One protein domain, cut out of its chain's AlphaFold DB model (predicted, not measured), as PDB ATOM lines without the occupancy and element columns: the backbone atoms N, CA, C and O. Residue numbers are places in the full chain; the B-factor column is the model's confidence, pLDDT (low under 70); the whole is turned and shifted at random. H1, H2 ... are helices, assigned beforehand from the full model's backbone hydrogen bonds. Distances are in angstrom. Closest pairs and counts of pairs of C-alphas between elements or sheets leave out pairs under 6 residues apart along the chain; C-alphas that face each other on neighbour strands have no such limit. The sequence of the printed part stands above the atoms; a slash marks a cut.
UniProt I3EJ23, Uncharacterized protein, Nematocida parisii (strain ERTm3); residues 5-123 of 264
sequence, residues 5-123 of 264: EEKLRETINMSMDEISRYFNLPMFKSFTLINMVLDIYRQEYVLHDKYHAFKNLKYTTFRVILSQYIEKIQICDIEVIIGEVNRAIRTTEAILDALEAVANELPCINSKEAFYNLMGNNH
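AT A GLANCE: This is residues 5 to 123 of the 264 residues of an uncharacterized protein of Nematocida parisii (strain ERTm3) (UniProt I3EJ23). A long helix, H4, runs most of the length of a rod, with H3 packed on its middle, H5 folded back at one end and the hairpin of H1 and H2 at the other. The 119 printed residues hold five named helices, H1 to H5, and no named strand: all helix. The whole is only just loose, close to compact, with a radius of gyration of the C-alphas of 16.6 A and spans of 55 by 25 by 18 A.

HOW THE PARTS SIT: H1, residues 5 to 22, and H2, residues 26 to 40, touch, closest at C-alphas 22 and 29, 6.2 A. H3, residues 49 to 71, H4, residues 78 to 104, and H5, residues 109 to 121, form an up-and-down bundle, each running against the one before. H3 and H4 touch at a steep tilt of 41 degrees, closest at C-alphas 66 and 88, 5.1 A. Every O i to N i+4 pair is within hydrogen-bond range in H2, H4 and H5; H1 has 12 of 14, H3 12 of 19.

IN THESE COORDINATES: H1 begins at C-alpha 5, (-24.370, -47.675, 42.283); H5 ends at C-alpha 121, (-26.301, -18.696, 35.123). H4 measures 39.0 A.

THE WHOLE: The printed part has no cut. Residues 20 to 29, 43 to 48 and 120 to 123 have pLDDT under 70.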
ATOM      1  N   GLU A   5     -25.370 -46.926  43.048       82.62
ATOM      2  CA  GLU A   5     -24.370 -47.675  42.283       82.62
ATOM      3  C   GLU A   5     -24.887 -49.067  41.901       82.62
ATOM      4  O   GLU A   5     -24.746 -49.476  40.753       82.62
ATOM      5  N   GLU A   6     -25.545 -49.772  42.822       84.12
ATOM      6  CA  GLU A   6     -26.134 -51.094  42.568       84.12
ATOM      7  C   GLU A   6     -27.222 -51.027  41.492       84.12
ATOM      8  O   GLU A   6     -27.197 -51.797  40.534       84.12
ATOM      9  N   LYS A   7     -28.089 -50.008  41.553       83.06
ATOM     10  CA  LYS A   7     -29.086 -49.744  40.506       83.06
ATOM     11  C   LYS A   7     -28.439 -49.460  39.144       83.06
ATOM     12  O   LYS A   7     -28.956 -49.894  38.112       83.06
ATOM     13  N   LEU A   8     -27.316 -48.734  39.119       83.06
ATOM     14  CA  LEU A   8     -26.559 -48.511  37.886       83.06
ATOM     15  C   LEU A   8     -25.955 -49.809  37.357       83.06
ATOM     16  O   LEU A   8     -26.067 -50.076  36.162       83.06
ATOM     17  N   ARG A   9     -25.384 -50.636  38.233       86.69
ATOM     18  CA  ARG A   9     -24.829 -51.939  37.860       86.69
ATOM     19  C   ARG A   9     -25.887 -52.845  37.239       86.69
ATOM     20  O   ARG A   9     -25.661 -53.390  36.162       86.69
ATOM     21  N   GLU A  10     -27.054 -52.961  37.867       84.06
ATOM     22  CA  GLU A  10     -28.192 -53.718  37.334       84.06
ATOM     23  C   GLU A  10     -28.629 -53.198  35.959       84.06
ATOM     24  O   GLU A  10     -28.764 -53.972  35.012       84.06
ATOM     25  N   THR A  11     -28.782 -51.877  35.822       81.81
ATOM     26  CA  THR A  11     -29.245 -51.247  34.575       81.81
ATOM     27  C   THR A  11     -28.252 -51.439  33.428       81.81
ATOM     28  O   THR A  11     -28.662 -51.756  32.308       81.81
ATOM     29  N   ILE A  12     -26.950 -51.284  33.698       80.56
ATOM     30  CA  ILE A  12     -25.895 -51.548  32.714       80.56
ATOM     31  C   ILE A  12     -25.946 -53.019  32.312       80.56
ATOM     32  O   ILE A  12     -26.055 -53.295  31.122       80.56
ATOM     33  N   ASN A  13     -25.949 -53.951  33.273       82.62
ATOM     34  CA  ASN A  13     -25.976 -55.393  33.002       82.62
ATOM     35  C   ASN A  13     -27.160 -55.809  32.123       82.62
ATOM     36  O   ASN A  13     -26.971 -56.542  31.156       82.62
ATOM     37  N   MET A  14     -28.361 -55.301  32.409       79.19
ATOM     38  CA  MET A  14     -29.556 -55.575  31.602       79.19
ATOM     39  C   MET A  14     -29.448 -55.049  30.165       79.19
ATOM     40  O   MET A  14     -30.116 -55.566  29.272       79.19
ATOM     41  N   SER A  15     -28.608 -54.039  29.941       76.25
ATOM     42  CA  SER A  15     -28.439 -53.364  28.653       76.25
ATOM     43  C   SER A  15     -27.132 -53.748  27.944       76.25
ATOM     44  O   SER A  15     -26.908 -53.323  26.811       76.25
ATOM     45  N   MET A  16     -26.261 -54.559  28.566       75.94
ATOM     46  CA  MET A  16     -24.909 -54.851  28.063       75.94
ATOM     47  C   MET A  16     -24.910 -55.502  26.684       75.94
ATOM     48  O   MET A  16     -24.066 -55.156  25.858       75.94
ATOM     49  N   ASP A  17     -25.859 -56.393  26.401       70.81
ATOM     50  CA  ASP A  17     -25.979 -57.038  25.089       70.81
ATOM     51  C   ASP A  17     -26.278 -56.026  23.978       70.81
ATOM     52  O   ASP A  17     -25.768 -56.142  22.864       70.81
ATOM     53  N   GLU A  18     -27.096 -55.018  24.272       70.56
ATOM     54  CA  GLU A  18     -27.433 -53.956  23.330       70.56
ATOM     55  C   GLU A  18     -26.267 -52.976  23.176       70.56
ATOM     56  O   GLU A  18     -25.848 -52.688  22.055       70.56
ATOM     57  N   ILE A  19     -25.665 -52.546  24.289       71.25
ATOM     58  CA  ILE A  19     -24.492 -51.661  24.292       71.25
ATOM     59  C   ILE A  19     -23.338 -52.302  23.509       71.25
ATOM     60  O   ILE A  19     -22.718 -51.644  22.675       71.25
ATOM     61  N   SER A  20     -23.080 -53.596  23.724       69.94
ATOM     62  CA  SER A  20     -21.989 -54.336  23.079       69.94
ATOM     63  C   SER A  20     -22.170 -54.436  21.563       69.94
ATOM     64  O   SER A  20     -21.195 -54.311  20.821       69.94
ATOM     65  N   ARG A  21     -23.411 -54.589  21.073       69.44
ATOM     66  CA  ARG A  21     -23.709 -54.632  19.625       69.44
ATOM     67  C   ARG A  21     -23.369 -53.328  18.912       69.44
ATOM     68  O   ARG A  21     -22.939 -53.361  17.761       69.44
ATOM     69  N   TYR A  22     -23.534 -52.195  19.587       67.00
ATOM     70  CA  TYR A  22     -23.270 -50.872  19.019       67.00
ATOM     71  C   TYR A  22     -21.963 -50.250  19.514       67.00
ATOM     72  O   TYR A  22     -21.653 -49.108  19.179       67.00
ATOM     73  N   PHE A  23     -21.159 -50.998  20.270       63.75
ATOM     74  CA  PHE A  23     -19.955 -50.486  20.920       63.75
ATOM     75  C   PHE A  23     -18.898 -49.971  19.931       63.75
ATOM     76  O   PHE A  23     -18.140 -49.054  20.246       63.75
ATOM     77  N   ASN A  24     -18.892 -50.512  18.710       61.38
ATOM     78  CA  ASN A  24     -18.004 -50.089  17.624       61.38
ATOM     79  C   ASN A  24     -18.488 -48.823  16.887       61.38
ATOM     80  O   ASN A  24     -17.807 -48.369  15.971       61.38
ATOM     81  N   LEU A  25     -19.642 -48.252  17.258       62.03
ATOM     82  CA  LEU A  25     -20.153 -46.973  16.758       62.03
ATOM     83  C   LEU A  25     -19.907 -45.890  17.825       62.03
ATOM     84  O   LEU A  25     -20.718 -45.753  18.745       62.03
ATOM     85  N   PRO A  26     -18.820 -45.097  17.724       58.94
ATOM     86  CA  PRO A  26     -18.351 -44.246  18.823       58.94
ATOM     87  C   PRO A  26     -19.415 -43.275  19.351       58.94
ATOM     88  O   PRO A  26     -19.616 -43.172  20.556       58.94
ATOM     89  N   MET A  27     -20.154 -42.622  18.448       60.00
ATOM     90  CA  MET A  27     -21.158 -41.614  18.809       60.00
ATOM     91  C   MET A  27     -22.405 -42.227  19.469       60.00
ATOM     92  O   MET A  27     -22.939 -41.673  20.426       60.00
ATOM     93  N   PHE A  28     -22.853 -43.393  18.993       60.38
ATOM     94  CA  PHE A  28     -24.046 -44.069  19.517       60.38
ATOM     95  C   PHE A  28     -23.790 -44.679  20.902       60.38
ATOM     96  O   PHE A  28     -24.636 -44.612  21.797       60.38
ATOM     97  N   LYS A  29     -22.585 -45.225  21.094       66.94
ATOM     98  CA  LYS A  29     -22.111 -45.791  22.357       66.94
ATOM     99  C   LYS A  29     -22.094 -44.756  23.481       66.94
ATOM    100  O   LYS A  29     -22.690 -44.995  24.531       66.94
ATOM    101  N   SER A  30     -21.411 -43.626  23.274       71.44
ATOM    102  CA  SER A  30     -21.259 -42.603  24.314       71.44
ATOM    103  C   SER A  30     -22.610 -42.035  24.719       71.44
ATOM    104  O   SER A  30     -22.912 -41.977  25.906       71.44
ATOM    105  N   PHE A  31     -23.458 -41.722  23.738       75.19
ATOM    106  CA  PHE A  31     -24.792 -41.190  23.980       75.19
ATOM    107  C   PHE A  31     -25.663 -42.125  24.833       75.19
ATOM    108  O   PHE A  31     -26.232 -41.706  25.838       75.19
ATOM    109  N   THR A  32     -25.709 -43.414  24.485       77.94
ATOM    110  CA  THR A  32     -26.534 -44.409  25.188       77.94
ATOM    111  C   THR A  32     -26.086 -44.598  26.641       77.94
ATOM    112  O   THR A  32     -26.909 -44.551  27.557       77.94
ATOM    113  N   LEU A  33     -24.776 -44.751  26.870       80.75
ATOM    114  CA  LEU A  33     -24.206 -44.905  28.213       80.75
ATOM    115  C   LEU A  33     -24.408 -43.656  29.077       80.75
ATOM    116  O   LEU A  33     -24.804 -43.775  30.236       80.75
ATOM    117  N   ILE A  34     -24.172 -42.466  28.517       83.94
ATOM    118  CA  ILE A  34     -24.367 -41.196  29.226       83.94
ATOM    119  C   ILE A  34     -25.828 -41.054  29.649       83.94
ATOM    120  O   ILE A  34     -26.087 -40.798  30.820       83.94
ATOM    121  N   ASN A  35     -26.780 -41.299  28.745       80.62
ATOM    122  CA  ASN A  35     -28.202 -41.185  29.063       80.62
ATOM    123  C   ASN A  35     -28.619 -42.151  30.178       80.62
ATOM    124  O   ASN A  35     -29.312 -41.740  31.102       80.62
ATOM    125  N   MET A  36     -28.153 -43.407  30.146       81.25
ATOM    126  CA  MET A  36     -28.433 -44.371  31.218       81.25
ATOM    127  C   MET A  36     -27.904 -43.906  32.572       81.25
ATOM    128  O   MET A  36     -28.632 -43.945  33.566       81.25
ATOM    129  N   VAL A  37     -26.651 -43.445  32.621       85.19
ATOM    130  CA  VAL A  37     -26.066 -42.936  33.864       85.19
ATOM    131  C   VAL A  37     -26.856 -41.728  34.358       85.19
ATOM    132  O   VAL A  37     -27.211 -41.698  35.531       85.19
ATOM    133  N   LEU A  38     -27.174 -40.762  33.493       83.69
ATOM    134  CA  LEU A  38     -27.898 -39.545  33.874       83.69
ATOM    135  C   LEU A  38     -29.345 -39.811  34.308       83.69
ATOM    136  O   LEU A  38     -29.822 -39.163  35.240       83.69
ATOM    137  N   ASP A  39     -30.013 -40.804  33.716       79.00
ATOM    138  CA  ASP A  39     -31.361 -41.223  34.111       79.00
ATOM    139  C   ASP A  39     -31.399 -41.786  35.543       79.00
ATOM    140  O   ASP A  39     -32.419 -41.636  36.230       79.00
ATOM    141  N   ILE A  40     -30.305 -42.413  35.998       80.50
ATOM    142  CA  ILE A  40     -30.141 -42.956  37.357       80.50
ATOM    143  C   ILE A  40     -29.619 -41.884  38.313       80.50
ATOM    144  O   ILE A  40     -30.218 -41.622  39.356       80.50
ATOM    145  N   TYR A  41     -28.515 -41.246  37.940       78.81
ATOM    146  CA  TYR A  41     -27.873 -40.150  38.651       78.81
ATOM    147  C   TYR A  41     -28.546 -38.840  38.251       78.81
ATOM    148  O   TYR A  41     -27.939 -37.969  37.630       78.81
ATOM    149  N   ARG A  42     -29.827 -38.689  38.595       72.12
ATOM    150  CA  ARG A  42     -30.531 -37.410  38.418       72.12
ATOM    151  C   ARG A  42     -29.986 -36.357  39.365       72.12
ATOM    152  O   ARG A  42     -29.334 -36.684  40.351       72.12
ATOM    153  N   GLN A  43     -30.313 -35.093  39.106       62.59
ATOM    154  CA  GLN A  43     -29.868 -33.934  39.891       62.59
ATOM    155  C   GLN A  43     -29.995 -34.103  41.421       62.59
ATOM    156  O   GLN A  43     -29.181 -33.551  42.164       62.59
ATOM    157  N   GLU A  44     -30.987 -34.864  41.884       63.69
ATOM    158  CA  GLU A  44     -31.265 -35.158  43.297       63.69
ATOM    159  C   GLU A  44     -30.288 -36.166  43.930       63.69
ATOM    160  O   GLU A  44     -30.155 -36.210  45.147       63.69
ATOM    161  N   TYR A  45     -29.588 -36.960  43.117       63.47
ATOM    162  CA  TYR A  45     -28.838 -38.140  43.554       63.47
ATOM    163  C   TYR A  45     -27.321 -38.021  43.411       63.47
ATOM    164  O   TYR A  45     -26.593 -38.808  44.008       63.47
ATOM    165  N   VAL A  46     -26.829 -37.080  42.604       61.75
ATOM    166  CA  VAL A  46     -25.408 -37.081  42.215       61.75
ATOM    167  C   VAL A  46     -24.506 -36.448  43.264       61.75
ATOM    168  O   VAL A  46     -23.354 -36.842  43.390       61.75
ATOM    169  N   LEU A  47     -24.983 -35.420  43.972       64.19
ATOM    170  CA  LEU A  47     -24.103 -34.533  44.736       64.19
ATOM    171  C   LEU A  47     -24.774 -34.034  46.011       64.19
ATOM    172  O   LEU A  47     -25.903 -33.531  45.964       64.19
ATOM    173  N   HIS A  48     -24.016 -34.119  47.106       68.31
ATOM    174  CA  HIS A  48     -24.405 -33.743  48.463       68.31
ATOM    175  C   HIS A  48     -25.039 -32.344  48.526       68.31
ATOM    176  O   HIS A  48     -24.638 -31.421  47.808       68.31
ATOM    177  N   ASP A  49     -25.954 -32.142  49.477       74.81
ATOM    178  CA  ASP A  49     -26.605 -30.847  49.743       74.81
ATOM    179  C   ASP A  49     -25.625 -29.712  50.088       74.81
ATOM    180  O   ASP A  49     -25.987 -28.537  50.044       74.81
ATOM    181  N   LYS A  50     -24.354 -30.051  50.342       80.81
ATOM    182  CA  LYS A  50     -23.248 -29.114  50.565       80.81
ATOM    183  C   LYS A  50     -23.144 -28.070  49.446       80.81
ATOM    184  O   LYS A  50     -22.795 -26.928  49.712       80.81
ATOM    185  N   TYR A  51     -23.488 -28.431  48.208       81.69
ATOM    186  CA  TYR A  51     -23.350 -27.561  47.035       81.69
ATOM    187  C   TYR A  51     -24.648 -26.841  46.642       81.69
ATOM    188  O   TYR A  51     -24.863 -26.553  45.463       81.69
ATOM    189  N   HIS A  52     -25.538 -26.554  47.600       80.38
ATOM    190  CA  HIS A  52     -26.809 -25.869  47.330       80.38
ATOM    191  C   HIS A  52     -26.622 -24.518  46.615       80.38
ATOM    192  O   HIS A  52     -27.373 -24.207  45.690       80.38
ATOM    193  N   ALA A  53     -25.582 -23.751  46.968       80.19
ATOM    194  CA  ALA A  53     -25.247 -22.482  46.307       80.19
ATOM    195  C   ALA A  53     -24.951 -22.636  44.799       80.19
ATOM    196  O   ALA A  53     -25.116 -21.695  44.029       80.19
ATOM    197  N   PHE A  54     -24.591 -23.846  44.359       77.75
ATOM    198  CA  PHE A  54     -24.277 -24.195  42.975       77.75
ATOM    199  C   PHE A  54     -25.336 -25.108  42.335       77.75
ATOM    200  O   PHE A  54     -25.011 -25.877  41.431       77.75
ATOM    201  N   LYS A  55     -26.603 -25.060  42.772       75.31
ATOM    202  CA  LYS A  55     -27.659 -26.027  42.389       75.31
ATOM    203  C   LYS A  55     -27.741 -26.367  40.889       75.31
ATOM    204  O   LYS A  55     -27.895 -27.542  40.553       75.31
ATOM    205  N   ASN A  56     -27.633 -25.378  39.998       72.50
ATOM    206  CA  ASN A  56     -27.705 -25.591  38.540       72.50
ATOM    207  C   ASN A  56     -26.346 -25.970  37.931       72.50
ATOM    208  O   ASN A  56     -26.264 -26.748  36.976       72.50
ATOM    209  N   LEU A  57     -25.262 -25.455  38.512       78.94
ATOM    210  CA  LEU A  57     -23.907 -25.744  38.064       78.94
ATOM    211  C   LEU A  57     -23.508 -27.180  38.403       78.94
ATOM    212  O   LEU A  57     -22.987 -27.865  37.536       78.94
ATOM    213  N   LYS A  58     -23.812 -27.662  39.615       83.44
ATOM    214  CA  LYS A  58     -23.368 -28.968  40.123       83.44
ATOM    215  C   LYS A  58     -23.700 -30.105  39.152       83.44
ATOM    216  O   LYS A  58     -22.831 -30.875  38.754       83.44
ATOM    217  N   TYR A  59     -24.949 -30.148  38.690       81.88
ATOM    218  CA  TYR A  59     -25.415 -31.206  37.802       81.88
ATOM    219  C   TYR A  59     -24.956 -30.998  36.358       81.88
ATOM    220  O   TYR A  59     -24.754 -31.954  35.615       81.88
ATOM    221  N   THR A  60     -24.755 -29.750  35.941       79.62
ATOM    222  CA  THR A  60     -24.218 -29.456  34.610       79.62
ATOM    223  C   THR A  60     -22.736 -29.809  34.505       79.62
ATOM    224  O   THR A  60     -22.338 -30.445  33.534       79.62
ATOM    225  N   THR A  61     -21.937 -29.486  35.524       82.69
ATOM    226  CA  THR A  61     -20.536 -29.909  35.632       82.69
ATOM    227  C   THR A  61     -20.438 -31.428  35.606       82.69
ATOM    228  O   THR A  61     -19.685 -31.961  34.798       82.69
ATOM    229  N   PHE A  62     -21.265 -32.129  36.391       87.19
ATOM    230  CA  PHE A  62     -21.291 -33.591  36.365       87.19
ATOM    231  C   PHE A  62     -21.558 -34.154  34.970       87.19
ATOM    232  O   PHE A  62     -20.795 -34.987  34.495       87.19
ATOM    233  N   ARG A  63     -22.598 -33.665  34.285       85.25
ATOM    234  CA  ARG A  63     -22.946 -34.103  32.923       85.25
ATOM    235  C   ARG A  63     -21.789 -33.936  31.942       85.25
ATOM    236  O   ARG A  63     -21.513 -34.834  31.151       85.25
ATOM    237  N   VAL A  64     -21.106 -32.799  32.018       83.38
ATOM    238  CA  VAL A  64     -19.949 -32.485  31.177       83.38
ATOM    239  C   VAL A  64     -18.781 -33.431  31.451       83.38
ATOM    240  O   VAL A  64     -18.276 -34.061  30.523       83.38
ATOM    241  N   ILE A  65     -18.371 -33.562  32.714       87.19
ATOM    242  CA  ILE A  65     -17.238 -34.411  33.101       87.19
ATOM    243  C   ILE A  65     -17.537 -35.883  32.800       87.19
ATOM    244  O   ILE A  65     -16.682 -36.598  32.278       87.19
ATOM    245  N   LEU A  66     -18.769 -36.329  33.055       89.25
ATOM    246  CA  LEU A  66     -19.223 -37.666  32.698       89.25
ATOM    247  C   LEU A  66     -19.088 -37.908  31.192       89.25
ATOM    248  O   LEU A  66     -18.525 -38.927  30.800       89.25
ATOM    249  N   SER A  67     -19.548 -36.970  30.355       86.06
ATOM    250  CA  SER A  67     -19.426 -37.085  28.895       86.06
ATOM    251  C   SER A  67     -17.974 -37.296  28.477       86.06
ATOM    252  O   SER A  67     -17.671 -38.247  27.759       86.06
ATOM    253  N   GLN A  68     -17.060 -36.477  29.006       85.38
ATOM    254  CA  GLN A  68     -15.633 -36.576  28.704       85.38
ATOM    255  C   GLN A  68     -15.021 -37.925  29.096       85.38
ATOM    256  O   GLN A  68     -14.143 -38.424  28.393       85.38
ATOM    257  N   TYR A  69     -15.411 -38.488  30.241       89.00
ATOM    258  CA  TYR A  69     -14.859 -39.759  30.705       89.00
ATOM    259  C   TYR A  69     -15.455 -40.946  29.947       89.00
ATOM    260  O   TYR A  69     -14.703 -41.807  29.496       89.00
ATOM    261  N   ILE A  70     -16.768 -40.952  29.696       87.06
ATOM    262  CA  ILE A  70     -17.423 -42.016  28.923       87.06
ATOM    263  C   ILE A  70     -16.947 -42.029  27.460       87.06
ATOM    264  O   ILE A  70     -16.710 -43.100  26.904       87.06
ATOM    265  N   GLU A  71     -16.738 -40.866  26.835       83.56
ATOM    266  CA  GLU A  71     -16.199 -40.756  25.467       83.56
ATOM    267  C   GLU A  71     -14.787 -41.342  25.316       83.56
ATOM    268  O   GLU A  71     -14.414 -41.776  24.227       83.56
ATOM    269  N   LYS A  72     -14.015 -41.416  26.406       84.50
ATOM    270  CA  LYS A  72     -12.660 -41.986  26.417       84.50
ATOM    271  C   LYS A  72     -12.630 -43.494  26.678       84.50
ATOM    272  O   LYS A  72     -11.567 -44.103  26.542       84.50
ATOM    273  N   ILE A  73     -13.756 -44.118  27.035       85.88
ATOM    274  CA  ILE A  73     -13.807 -45.556  27.319       85.88
ATOM    275  C   ILE A  73     -13.500 -46.345  26.047       85.88
ATOM    276  O   ILE A  73     -14.198 -46.228  25.041       85.88
ATOM    277  N   GLN A  74     -12.507 -47.229  26.108       81.88
ATOM    278  CA  GLN A  74     -12.146 -48.112  24.994       81.88
ATOM    279  C   GLN A  74     -12.734 -49.521  25.124       81.88
ATOM    280  O   GLN A  74     -12.868 -50.210  24.119       81.88
ATOM    281  N   ILE A  75     -13.126 -49.938  26.333       79.12
ATOM    282  CA  ILE A  75     -13.561 -51.307  26.642       79.12
ATOM    283  C   ILE A  75     -14.946 -51.273  27.296       79.12
ATOM    284  O   ILE A  75     -15.167 -50.496  28.221       79.12
ATOM    285  N   CYS A  76     -15.881 -52.088  26.794       76.19
ATOM    286  CA  CYS A  76     -17.241 -52.182  27.327       76.19
ATOM    287  C   CYS A  76     -17.246 -53.133  28.512       76.19
ATOM    288  O   CYS A  76     -17.597 -54.302  28.375       76.19
ATOM    289  N   ASP A  77     -16.804 -52.643  29.657       85.12
ATOM    290  CA  ASP A  77     -16.800 -53.408  30.891       85.12
ATOM    291  C   ASP A  77     -17.520 -52.622  31.984       85.12
ATOM    292  O   ASP A  77     -17.377 -51.401  32.088       85.12
ATOM    293  N   ILE A  78     -18.325 -53.327  32.775       84.69
ATOM    294  CA  ILE A  78     -19.146 -52.708  33.812       84.69
ATOM    295  C   ILE A  78     -18.288 -52.036  34.885       84.69
ATOM    296  O   ILE A  78     -18.597 -50.913  35.275       84.69
ATOM    297  N   GLU A  79     -17.184 -52.654  35.316       89.19
ATOM    298  CA  GLU A  79     -16.306 -52.063  36.329       89.19
ATOM    299  C   GLU A  79     -15.589 -50.833  35.776       89.19
ATOM    300  O   GLU A  79     -15.431 -49.839  36.487       89.19
ATOM    301  N   VAL A  80     -15.219 -50.852  34.491       89.50
ATOM    302  CA  VAL A  80     -14.661 -49.677  33.804       89.50
ATOM    303  C   VAL A  80     -15.677 -48.533  33.775       89.50
ATOM    304  O   VAL A  80     -15.341 -47.411  34.152       89.50
ATOM    305  N   ILE A  81     -16.925 -48.801  33.380       87.88
ATOM    306  CA  ILE A  81     -17.977 -47.777  33.313       87.88
ATOM    307  C   ILE A  81     -18.254 -47.197  34.705       87.88
ATOM    308  O   ILE A  81     -18.242 -45.978  34.869       87.88
ATOM    309  N   ILE A  82     -18.450 -48.047  35.720       89.19
ATOM    310  CA  ILE A  82     -18.665 -47.604  37.106       89.19
ATOM    311  C   ILE A  82     -17.465 -46.794  37.612       89.19
ATOM    312  O   ILE A  82     -17.642 -45.750  38.245       89.19
ATOM    313  N   GLY A  83     -16.243 -47.225  37.294       91.19
ATOM    314  CA  GLY A  83     -15.016 -46.510  37.634       91.19
ATOM    315  C   GLY A  83     -14.986 -45.084  37.081       91.19
ATOM    316  O   GLY A  83     -14.671 -44.149  37.824       91.19
ATOM    317  N   GLU A  84     -15.363 -44.899  35.814       92.25
ATOM    318  CA  GLU A  84     -15.419 -43.578  35.176       92.25
ATOM    319  C   GLU A  84     -16.572 -42.712  35.701       92.25
ATOM    320  O   GLU A  84     -16.382 -41.513  35.909       92.25
ATOM    321  N   VAL A  85     -17.735 -43.295  36.016       90.69
ATOM    322  CA  VAL A  85     -18.835 -42.572  36.683       90.69
ATOM    323  C   VAL A  85     -18.386 -42.060  38.052       90.69
ATOM    324  O   VAL A  85     -18.508 -40.870  38.347       90.69
ATOM    325  N   ASN A  86     -17.781 -42.924  38.867       90.00
ATOM    326  CA  ASN A  86     -17.268 -42.557  40.185       90.00
ATOM    327  C   ASN A  86     -16.139 -41.521  40.093       90.00
ATOM    328  O   ASN A  86     -16.023 -40.639  40.948       90.00
ATOM    329  N   ARG A  87     -15.307 -41.583  39.045       91.62
ATOM    330  CA  ARG A  87     -14.317 -40.537  38.769       91.62
ATOM    331  C   ARG A  87     -14.999 -39.217  38.407       91.62
ATOM    332  O   ARG A  87     -14.581 -38.189  38.926       91.62
ATOM    333  N   ALA A  88     -16.050 -39.231  37.586       90.81
ATOM    334  CA  ALA A  88     -16.780 -38.023  37.200       90.81
ATOM    335  C   ALA A  88     -17.412 -37.316  38.404       90.81
ATOM    336  O   ALA A  88     -17.334 -36.088  38.499       90.81
ATOM    337  N   ILE A  89     -17.977 -38.081  39.344       89.12
ATOM    338  CA  ILE A  89     -18.515 -37.554  40.606       89.12
ATOM    339  C   ILE A  89     -17.406 -36.856  41.398       89.12
ATOM    340  O   ILE A  89     -17.512 -35.657  41.652       89.12
ATOM    341  N   ARG A  90     -16.299 -37.554  41.690       90.31
ATOM    342  CA  ARG A  90     -15.179 -36.985  42.466       90.31
ATOM    343  C   ARG A  90     -14.576 -35.741  41.819       90.31
ATOM    344  O   ARG A  90     -14.293 -34.765  42.506       90.31
ATOM    345  N   THR A  91     -14.380 -35.757  40.501       90.62
ATOM    346  CA  THR A  91     -13.865 -34.593  39.766       90.62
ATOM    347  C   THR A  91     -14.843 -33.422  39.844       90.62
ATOM    348  O   THR A  91     -14.424 -32.282  40.024       90.62
ATOM    349  N   THR A  92     -16.149 -33.687  39.768       88.12
ATOM    350  CA  THR A  92     -17.171 -32.645  39.926       88.12
ATOM    351  C   THR A  92     -17.145 -32.040  41.327       88.12
ATOM    352  O   THR A  92     -17.164 -30.818  41.454       88.12
ATOM    353  N   GLU A  93     -17.059 -32.865  42.370       89.00
ATOM    354  CA  GLU A  93     -16.943 -32.405  43.761       89.00
ATOM    355  C   GLU A  93     -15.684 -31.561  43.973       89.00
ATOM    356  O   GLU A  93     -15.772 -30.478  44.547       89.00
ATOM    357  N   ALA A  94     -14.543 -31.989  43.428       89.62
ATOM    358  CA  ALA A  94     -13.294 -31.237  43.505       89.62
ATOM    359  C   ALA A  94     -13.395 -29.856  42.831       89.62
ATOM    360  O   ALA A  94     -12.916 -28.864  43.380       89.62
ATOM    361  N   ILE A  95     -14.056 -29.767  41.670       87.31
ATOM    362  CA  ILE A  95     -14.312 -28.485  40.995       87.31
ATOM    363  C   ILE A  95     -15.208 -27.593  41.862       87.31
ATOM    364  O   ILE A  95     -14.919 -26.412  42.034       87.31
ATOM    365  N   LEU A  96     -16.289 -28.137  42.424       87.31
ATOM    366  CA  LEU A  96     -17.206 -27.366  43.266       87.31
ATOM    367  C   LEU A  96     -16.545 -26.903  44.570       87.31
ATOM    368  O   LEU A  96     -16.786 -25.777  44.997       87.31
ATOM    369  N   ASP A  97     -15.679 -27.722  45.165       89.06
ATOM    370  CA  ASP A  97     -14.879 -27.351  46.334       89.06
ATOM    371  C   ASP A  97     -13.902 -26.216  46.018       89.06
ATOM    372  O   ASP A  97     -13.788 -25.271  46.798       89.06
ATOM    373  N   ALA A  98     -13.244 -26.257  44.855       87.62
ATOM    374  CA  ALA A  98     -12.375 -25.171  44.409       87.62
ATOM    375  C   ALA A  98     -13.155 -23.861  44.203       87.62
ATOM    376  O   ALA A  98     -12.697 -22.793  44.605       87.62
ATOM    377  N   LEU A  99     -14.359 -23.932  43.626       87.25
ATOM    378  CA  LEU A  99     -15.221 -22.760  43.456       87.25
ATOM    379  C   LEU A  99     -15.717 -22.203  44.794       87.25
ATOM    380  O   LEU A  99     -15.778 -20.986  44.958       87.25
ATOM    381  N   GLU A 100     -16.052 -23.065  45.752       88.75
ATOM    382  CA  GLU A 100     -16.427 -22.647  47.105       88.75
ATOM    383  C   GLU A 100     -15.250 -21.972  47.824       88.75
ATOM    384  O   GLU A 100     -15.437 -20.949  48.482       88.75
ATOM    385  N   ALA A 101     -14.026 -22.486  47.657       89.31
ATOM    386  CA  ALA A 101     -12.819 -21.859  48.192       89.31
ATOM    387  C   ALA A 101     -12.613 -20.447  47.617       89.31
ATOM    388  O   ALA A 101     -12.476 -19.498  48.385       89.31
ATOM    389  N   VAL A 102     -12.716 -20.285  46.291       87.94
ATOM    390  CA  VAL A 102     -12.664 -18.966  45.632       87.94
ATOM    391  C   VAL A 102     -13.754 -18.036  46.166       87.94
ATOM    392  O   VAL A 102     -13.488 -16.877  46.474       87.94
ATOM    393  N   ALA A 103     -14.982 -18.535  46.324       87.88
ATOM    394  CA  ALA A 103     -16.094 -17.748  46.850       87.88
ATOM    395  C   ALA A 103     -15.843 -17.257  48.289       87.88
ATOM    396  O   ALA A 103     -16.295 -16.173  48.654       87.88
ATOM    397  N   ASN A 104     -15.125 -18.040  49.099       90.12
ATOM    398  CA  ASN A 104     -14.769 -17.700  50.479       90.12
ATOM    399  C   ASN A 104     -13.631 -16.677  50.589       90.12
ATOM    400  O   ASN A 104     -13.514 -16.024  51.623       90.12
ATOM    401  N   GLU A 105     -12.828 -16.502  49.541       93.50
ATOM    402  CA  GLU A 105     -11.807 -15.449  49.468       93.50
ATOM    403  C   GLU A 105     -12.393 -14.081  49.073       93.50
ATOM    404  O   GLU A 105     -11.716 -13.055  49.169       93.50
ATOM    405  N   LEU A 106     -13.658 -14.035  48.636       91.94
ATOM    406  CA  LEU A 106     -14.303 -12.789  48.234       91.94
ATOM    407  C   LEU A 106     -14.616 -11.900  49.452       91.94
ATOM    408  O   LEU A 106     -15.128 -12.373  50.465       91.94
ATOM    409  N   PRO A 107     -14.380 -10.580  49.346       87.69
ATOM    410  CA  PRO A 107     -14.314  -9.692  50.508       87.69
ATOM    411  C   PRO A 107     -15.670  -9.374  51.149       87.69
ATOM    412  O   PRO A 107     -15.712  -8.843  52.258       87.69
ATOM    413  N   CYS A 108     -16.789  -9.628  50.463       91.69
ATOM    414  CA  CYS A 108     -18.117  -9.334  50.992       91.69
ATOM    415  C   CYS A 108     -19.197 -10.270  50.441       91.69
ATOM    416  O   CYS A 108     -19.049 -10.869  49.371       91.69
ATOM    417  N   ILE A 109     -20.316 -10.335  51.170       91.12
ATOM    418  CA  ILE A 109     -21.487 -11.158  50.836       91.12
ATOM    419  C   ILE A 109     -21.999 -10.879  49.415       91.12
ATOM    420  O   ILE A 109     -22.229 -11.814  48.659       91.12
ATOM    421  N   ASN A 110     -22.059  -9.607  49.004       89.44
ATOM    422  CA  ASN A 110     -22.551  -9.221  47.679       89.44
ATOM    423  C   ASN A 110     -21.661  -9.768  46.554       89.44
ATOM    424  O   ASN A 110     -22.165 -10.226  45.533       89.44
ATOM    425  N   SER A 111     -20.337  -9.750  46.735       86.50
ATOM    426  CA  SER A 111     -19.400 -10.330  45.766       86.50
ATOM    427  C   SER A 111     -19.548 -11.846  45.693       86.50
ATOM    428  O   SER A 111     -19.513 -12.413  44.603       86.50
ATOM    429  N   LYS A 112     -19.763 -12.497  46.842       89.00
ATOM    430  CA  LYS A 112     -20.000 -13.940  46.932       89.00
ATOM    431  C   LYS A 112     -21.300 -14.347  46.227       89.00
ATOM    432  O   LYS A 112     -21.296 -15.269  45.416       89.00
ATOM    433  N   GLU A 113     -22.388 -13.613  46.447       85.12
ATOM    434  CA  GLU A 113     -23.661 -13.812  45.743       85.12
ATOM    435  C   GLU A 113     -23.539 -13.555  44.238       85.12
ATOM    436  O   GLU A 113     -24.014 -14.354  43.433       85.12
ATOM    437  N   ALA A 114     -22.861 -12.477  43.835       81.19
ATOM    438  CA  ALA A 114     -22.618 -12.180  42.425       81.19
ATOM    439  C   ALA A 114     -21.811 -13.295  41.742       81.19
ATOM    440  O   ALA A 114     -22.126 -13.682  40.616       81.19
ATOM    441  N   PHE A 115     -20.814 -13.850  42.435       82.75
ATOM    442  CA  PHE A 115     -20.044 -14.995  41.965       82.75
ATOM    443  C   PHE A 115     -20.920 -16.242  41.796       82.75
ATOM    444  O   PHE A 115     -20.916 -16.846  40.725       82.75
ATOM    445  N   TYR A 116     -21.726 -16.604  42.797       82.44
ATOM    446  CA  TYR A 116     -22.634 -17.747  42.679       82.44
ATOM    447  C   TYR A 116     -23.651 -17.574  41.551       82.44
ATOM    448  O   TYR A 116     -23.853 -18.504  40.772       82.44
ATOM    449  N   ASN A 117     -24.229 -16.381  41.402       76.94
ATOM    450  CA  ASN A 117     -25.149 -16.073  40.308       76.94
ATOM    451  C   ASN A 117     -24.462 -16.204  38.945       76.94
ATOM    452  O   ASN A 117     -25.010 -16.819  38.031       76.94
ATOM    453  N   LEU A 118     -23.239 -15.687  38.810       75.44
ATOM    454  CA  LEU A 118     -22.453 -15.813  37.587       75.44
ATOM    455  C   LEU A 118     -22.204 -17.284  37.228       75.44
ATOM    456  O   LEU A 118     -22.412 -17.699  36.088       75.44
ATOM    457  N   MET A 119     -21.770 -18.079  38.202       75.62
ATOM    458  CA  MET A 119     -21.467 -19.495  38.004       75.62
ATOM    459  C   MET A 119     -22.736 -20.320  37.739       75.62
ATOM    460  O   MET A 119     -22.739 -21.211  36.890       75.62
ATOM    461  N   GLY A 120     -23.838 -19.991  38.417       67.00
ATOM    462  CA  GLY A 120     -25.142 -20.625  38.264       67.00
ATOM    463  C   GLY A 120     -25.838 -20.308  36.941       67.00
ATOM    464  O   GLY A 120     -26.521 -21.181  36.417       67.00
ATOM    465  N   ASN A 121     -25.629 -19.124  36.358       64.81
ATOM    466  CA  ASN A 121     -26.301 -18.696  35.123       64.81
ATOM    467  C   ASN A 121     -25.536 -19.067  33.843       64.81
ATOM    468  O   ASN A 121     -26.136 -19.155  32.775       64.81
ATOM    469  N   ASN A 122     -24.235 -19.362  33.934       62.41
ATOM    470  CA  ASN A 122     -23.392 -19.599  32.757       62.41
ATOM    471  C   ASN A 122     -23.210 -21.080  32.360       62.41
ATOM    472  O   ASN A 122     -22.442 -21.412  31.462       62.41
ATOM    473  N   HIS A 123     -23.918 -22.010  32.985       60.97
ATOM    474  CA  HIS A 123     -23.766 -23.445  32.718       60.97
ATOM    475  C   HIS A 123     -24.232 -23.854  31.296       60.97
ATOM    476  O   HIS A 123     -23.711 -24.817  30.737       60.97
TER     477      HIS A 123